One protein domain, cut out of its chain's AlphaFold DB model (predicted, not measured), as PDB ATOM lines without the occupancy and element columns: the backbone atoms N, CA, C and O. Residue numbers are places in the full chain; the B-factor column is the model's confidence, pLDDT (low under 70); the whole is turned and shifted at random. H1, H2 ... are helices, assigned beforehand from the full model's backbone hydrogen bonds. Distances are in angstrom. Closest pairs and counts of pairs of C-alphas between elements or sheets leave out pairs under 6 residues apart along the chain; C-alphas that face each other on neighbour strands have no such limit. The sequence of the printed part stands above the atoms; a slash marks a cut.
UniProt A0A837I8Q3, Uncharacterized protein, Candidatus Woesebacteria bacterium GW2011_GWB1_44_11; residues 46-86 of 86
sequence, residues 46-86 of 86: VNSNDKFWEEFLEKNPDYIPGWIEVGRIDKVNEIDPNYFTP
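This is residues 46 to 86 of the 86 residues of an uncharacterized protein of Candidatus Woesebacteria bacterium GW2011_GWB1_44_11 (UniProt A0A837I8Q3). Three short helices fold back and forth in an open zigzag: H1, the longest, runs one way, H2 folds back beside it, and H3 turns again on the other side of H2, while H1 and H3 stay apart from each other. The contact of H1 with H2 is slight, that of H2 with H3 is fuller, and a tail without a named element, residues 80 to 86, turns back after H3. The printed part has 41 residues with three named helices in the order H1, H2, H3 and no named strand; the class is all helix, with 24 residues in the helices. The whole is only just compact, close to loose, with a radius of gyration of the C-alphas of 10.5 A, and it is elongated, with spans of 34 by 20 by 12 A.

Find C-alpha 49 at (13.384, 41.685, -11.928); from there H1 runs through residues 49 to 59, 15.9 A from first to last C-alpha. Next look at C-alpha 64 at (17.673, 32.523, 0.760), where H2 begins; it takes in residues 64 to 69 and measures 8.8 A. H3 holds residues 73 to 79, measures 9.8 A, and ends at C-alpha 79 at (14.751, 26.862, 4.277).

Start at H1 and look across to H2: they only just touch, with 3 pairs of C-alphas within 8 A, the closest being those of Trp 53 and Gly 66 at 6.4 A. They run opposite ways at a shallow tilt of 18 degrees and form a helical hairpin. From H2 go on to H3: these two touch with 7 pairs of C-alphas within 8 A, the closest being those of Ile 64 and Val 76 at 5.7 A. They too run opposite ways, at a shallow tilt of 10 degrees, and form a second helical hairpin. H1 and H3 are apart. In the backbones of H2 and H3 each O i to N i+4 pair is within hydrogen-bond range; in H1 it is 6 of 7.

The two C-alphas farthest apart are those of Val 46 and Asn 82, at 34.7 A, and from C-alpha 46 to C-alpha 86 it is 30.6 A. The printed part has no cut, and it ends at Pro 86, the chain's last residue. Both links are tight: residues 60 to 63 join H1 to H2, and residues 70 to 72 join H2 to H3. Read the B-factor column for the model's confidence: the mean pLDDT of the printed part is 88.1, and residues 46 to 48 and residue 86 are under 70.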
ATOM      1  N   VAL A  46      15.724  44.495 -20.189       54.09
ATOM      2  CA  VAL A  46      14.808  44.811 -19.095       54.09
ATOM      3  C   VAL A  46      13.894  43.594 -18.935       54.09
ATOM      4  O   VAL A  46      12.699  43.651 -19.198       54.09
ATOM      5  N   ASN A  47      14.468  42.438 -18.604       55.50
ATOM      6  CA  ASN A  47      13.688  41.369 -18.023       55.50
ATOM      7  C   ASN A  47      13.234  41.925 -16.681       55.50
ATOM      8  O   ASN A  47      14.052  42.455 -15.923       55.50
ATOM      9  N   SER A  48      11.923  41.903 -16.442       66.25
ATOM     10  CA  SER A  48      11.377  42.277 -15.144       66.25
ATOM     11  C   SER A  48      12.166  41.526 -14.075       66.25
ATOM     12  O   SER A  48      12.405  40.325 -14.219       66.25
ATOM     13  N   ASN A  49      12.625  42.247 -13.050       73.19
ATOM     14  CA  ASN A  49      13.384  41.685 -11.928       73.19
ATOM     15  C   ASN A  49      12.714  40.391 -11.424       73.19
ATOM     16  O   ASN A  49      13.371  39.380 -11.211       73.19
ATOM     17  N   ASP A  50      11.382  40.403 -11.389       78.31
ATOM     18  CA  ASP A  50      10.512  39.287 -11.030       78.31
ATOM     19  C   ASP A  50      10.788  38.018 -11.850       78.31
ATOM     20  O   ASP A  50      10.987  36.950 -11.278       78.31
ATOM     21  N   LYS A  51      10.885  38.122 -13.182       83.81
ATOM     22  CA  LYS A  51      11.115  36.960 -14.052       83.81
ATOM     23  C   LYS A  51      12.510  36.373 -13.855       83.81
ATOM     24  O   LYS A  51      12.683  35.158 -13.896       83.81
ATOM     25  N   PHE A  52      13.508  37.231 -13.634       87.75
ATOM     26  CA  PHE A  52      14.853  36.768 -13.303       87.75
ATOM     27  C   PHE A  52      14.842  35.951 -12.007       87.75
ATOM     28  O   PHE A  52      15.374  34.842 -11.986       87.75
ATOM     29  N   TRP A  53      14.214  36.472 -10.951       90.94
ATOM     30  CA  TRP A  53      14.172  35.785  -9.663       90.94
ATOM     31  C   TRP A  53      13.355  34.500  -9.705       90.94
ATOM     32  O   TRP A  53      13.796  33.508  -9.133       90.94
ATOM     33  N   GLU A  54      12.225  34.476 -10.415       89.06
ATOM     34  CA  GLU A  54      11.435  33.256 -10.614       89.06
ATOM     35  C   GLU A  54      12.272  32.140 -11.254       89.06
ATOM     36  O   GLU A  54      12.403  31.060 -10.676       89.06
ATOM     37  N   GLU A  55      12.911  32.407 -12.399       92.94
ATOM     38  CA  GLU A  55      13.723  31.407 -13.105       92.94
ATOM     39  C   GLU A  55      14.977  30.999 -12.315       92.94
ATOM     40  O   GLU A  55      15.440  29.855 -12.393       92.94
ATOM     41  N   PHE A  56      15.569  31.937 -11.572       94.12
ATOM     42  CA  PHE A  56      16.760  31.676 -10.774       94.12
ATOM     43  C   PHE A  56      16.445  30.809  -9.550       94.12
ATOM     44  O   PHE A  56      17.178  29.857  -9.277       94.12
ATOM     45  N   LEU A  57      15.359  31.113  -8.836       95.62
ATOM     46  CA  LEU A  57      14.943  30.398  -7.627       95.62
ATOM     47  C   LEU A  57      14.319  29.039  -7.940       95.62
ATOM     48  O   LEU A  57      14.438  28.127  -7.129       95.62
ATOM     49  N   GLU A  58      13.736  28.853  -9.128       95.00
ATOM     50  CA  GLU A  58      13.330  27.523  -9.600       95.00
ATOM     51  C   GLU A  58      14.534  26.569  -9.690       95.00
ATOM     52  O   GLU A  58      14.438  25.393  -9.340       95.00
ATOM     53  N   LYS A  59      15.694  27.084 -10.114       97.06
ATOM     54  CA  LYS A  59      16.935  26.301 -10.233       97.06
ATOM     55  C   LYS A  59      17.723  26.214  -8.927       97.06
ATOM     56  O   LYS A  59      18.487  25.270  -8.757       97.06
ATOM     57  N   ASN A  60      17.556  27.190  -8.034       96.62
ATOM     58  CA  ASN A  60      18.302  27.323  -6.780       96.62
ATOM     59  C   ASN A  60      17.331  27.613  -5.618       96.62
ATOM     60  O   ASN A  60      17.322  28.725  -5.080       96.62
ATOM     61  N   PRO A  61      16.468  26.649  -5.247       94.81
ATOM     62  CA  PRO A  61      15.387  26.882  -4.293       94.81
ATOM     63  C   PRO A  61      15.875  27.132  -2.864       94.81
ATOM     64  O   PRO A  61      15.115  27.651  -2.060       94.81
ATOM     65  N   ASP A  62      17.117  26.794  -2.537       95.88
ATOM     66  CA  ASP A  62      17.767  27.021  -1.243       95.88
ATOM     67  C   ASP A  62      18.471  28.388  -1.145       95.88
ATOM     68  O   ASP A  62      19.023  28.740  -0.101       95.88
ATOM     69  N   TYR A  63      18.434  29.202  -2.206       95.50
ATOM     70  CA  TYR A  63      19.066  30.516  -2.222       95.50
ATOM     71  C   TYR A  63      18.227  31.576  -1.489       95.50
ATOM     72  O   TYR A  63      17.501  32.372  -2.090       95.50
ATOM     73  N   ILE A  64      18.371  31.609  -0.162       94.31
ATOM     74  CA  ILE A  64      17.673  32.523   0.760       94.31
ATOM     75  C   ILE A  64      17.665  33.996   0.296       94.31
ATOM     76  O   ILE A  64      16.588  34.597   0.311       94.31
ATOM     77  N   PRO A  65      18.787  34.600  -0.163       93.62
ATOM     78  CA  PRO A  65      18.787  36.009  -0.566       93.62
ATOM     79  C   PRO A  65      17.800  36.334  -1.688       93.62
ATOM     80  O   PRO A  65      17.200  37.403  -1.674       93.62
ATOM     81  N   GLY A  66      17.591  35.418  -2.637       93.25
ATOM     82  CA  GLY A  66      16.627  35.653  -3.710       93.25
ATOM     83  C   GLY A  66      15.185  35.611  -3.210       93.25
ATOM     84  O   GLY A  66      14.385  36.447  -3.617       93.25
ATOM     85  N   TRP A  67      14.854  34.719  -2.267       94.31
ATOM     86  CA  TRP A  67      13.534  34.712  -1.624       94.31
ATOM     87  C   TRP A  67      13.258  35.990  -0.829       94.31
ATOM     88  O   TRP A  67      12.124  36.466  -0.823       94.31
ATOM     89  N   ILE A  68      14.284  36.562  -0.192       92.50
ATOM     90  CA  ILE A  68      14.184  37.859   0.490       92.50
ATOM     91  C   ILE A  68      13.893  38.970  -0.520       92.50
ATOM     92  O   ILE A  68      12.988  39.769  -0.289       92.50
ATOM     93  N   GLU A  69      14.612  38.995  -1.643       90.88
ATOM     94  CA  GLU A  69      14.430  39.994  -2.702       90.88
ATOM     95  C   GLU A  69      13.011  39.957  -3.297       90.88
ATOM     96  O   GLU A  69      12.414  41.004  -3.533       90.88
ATOM     97  N   VAL A  70      12.419  38.764  -3.456       91.06
ATOM     98  CA  VAL A  70      11.010  38.617  -3.883       91.06
ATOM     99  C   VAL A  70       9.993  38.726  -2.735       91.06
ATOM    100  O   VAL A  70       8.798  38.524  -2.944       91.06
ATOM    101  N   GLY A  71      10.436  39.021  -1.508       90.69
ATOM    102  CA  GLY A  71       9.571  39.227  -0.341       90.69
ATOM    103  C   GLY A  71       8.904  37.963   0.218       90.69
ATOM    104  O   GLY A  71       7.919  38.056   0.951       90.69
ATOM    105  N   ARG A  72       9.418  36.771  -0.102       91.69
ATOM    106  CA  ARG A  72       8.860  35.470   0.303       91.69
ATOM    107  C   ARG A  72       9.471  34.938   1.594       91.69
ATOM    108  O   ARG A  72      10.182  33.933   1.613       91.69
ATOM    109  N   ILE A  73       9.171  35.614   2.700       93.25
ATOM    110  CA  ILE A  73       9.665  35.243   4.037       93.25
ATOM    111  C   ILE A  73       9.142  33.871   4.493       93.25
ATOM    112  O   ILE A  73       9.829  33.168   5.228       93.25
ATOM    113  N   ASP A  74       7.972  33.446   4.007       93.81
ATOM    114  CA  ASP A  74       7.462  32.080   4.190       93.81
ATOM    115  C   ASP A  74       8.480  31.031   3.725       93.81
ATOM    116  O   ASP A  74       8.752  30.073   4.445       93.81
ATOM    117  N   LYS A  75       9.087  31.253   2.553       94.12
ATOM    118  CA  LYS A  75      10.109  30.369   1.986       94.12
ATOM    119  C   LYS A  75      11.445  30.488   2.682       94.12
ATOM    120  O   LYS A  75      12.097  29.473   2.894       94.12
ATOM    121  N   VAL A  76      11.818  31.694   3.094       94.88
ATOM    122  CA  VAL A  76      13.020  31.895   3.907       94.88
ATOM    123  C   VAL A  76      12.945  31.064   5.187       94.88
ATOM    124  O   VAL A  76      13.859  30.293   5.445       94.88
ATOM    125  N   ASN A  77      11.831  31.131   5.921       94.25
ATOM    126  CA  ASN A  77      11.645  30.374   7.164       94.25
ATOM    127  C   ASN A  77      11.534  28.855   6.943       94.25
ATOM    128  O   ASN A  77      11.830  28.083   7.850       94.25
ATOM    129  N   GLU A  78      11.075  28.412   5.768       94.81
ATOM    130  CA  GLU A  78      11.054  26.992   5.396       94.81
ATOM    131  C   GLU A  78      12.475  26.442   5.189       94.81
ATOM    132  O   GLU A  78      12.762  25.318   5.599       94.81
ATOM    133  N   ILE A  79      13.362  27.239   4.582       93.94
ATOM    134  CA  ILE A  79      14.751  26.862   4.277       93.94
ATOM    135  C   ILE A  79      15.654  27.041   5.504       93.94
ATOM    136  O   ILE A  79      16.433  26.148   5.835       93.94
ATOM    137  N   ASP A  80      15.542  28.182   6.184       93.25
ATOM    138  CA  ASP A  80      16.257  28.512   7.415       93.25
ATOM    139  C   ASP A  80      15.278  29.043   8.478       93.25
ATOM    140  O   ASP A  80      15.015  30.247   8.559       93.25
ATOM    141  N   PRO A  81      14.745  28.156   9.338       92.44
ATOM    142  CA  PRO A  81      13.834  28.537  10.418       92.44
ATOM    143  C   PRO A  81      14.456  29.459  11.473       92.44
ATOM    144  O   PRO A  81      13.728  30.040  12.276       92.44
ATOM    145  N   ASN A  82      15.790  29.559  11.508       93.12
ATOM    146  CA  ASN A  82      16.524  30.435  12.418       93.12
ATOM    147  C   ASN A  82      17.005  31.709  11.711       93.12
ATOM    148  O   ASN A  82      17.841  32.430  12.258       93.12
ATOM    149  N   TYR A  83      16.505  31.995  10.508       87.94
ATOM    150  CA  TYR A  83      16.784  33.253   9.849       87.94
ATOM    151  C   TYR A  83      16.100  34.394  10.606       87.94
ATOM    152  O   TYR A  83      14.873  34.490  10.677       87.94
ATOM    153  N   PHE A  84      16.908  35.292  11.159       83.19
ATOM    154  CA  PHE A  84      16.442  36.519  11.790       83.19
ATOM    155  C   PHE A  84      16.801  37.687  10.873       83.19
ATOM    156  O   PHE A  84      17.972  37.890  10.551       83.19
ATOM    157  N   THR A  85      15.804  38.458  10.438       71.06
ATOM    158  CA  THR A  85      16.070  39.737   9.768       71.06
ATOM    159  C   THR A  85      16.807  40.661  10.745       71.06
ATOM    160  O   THR A  85      16.375  40.734  11.900       71.06
ATOM    161  N   PRO A  86      17.892  41.337  10.326       61.62
ATOM    162  CA  PRO A  86      18.577  42.319  11.164       61.62
ATOM    163  C   PRO A  86      17.677  43.498  11.559       61.62
ATOM    164  O   PRO A  86      16.720  43.802  10.808       61.62
TER     165      PRO A  86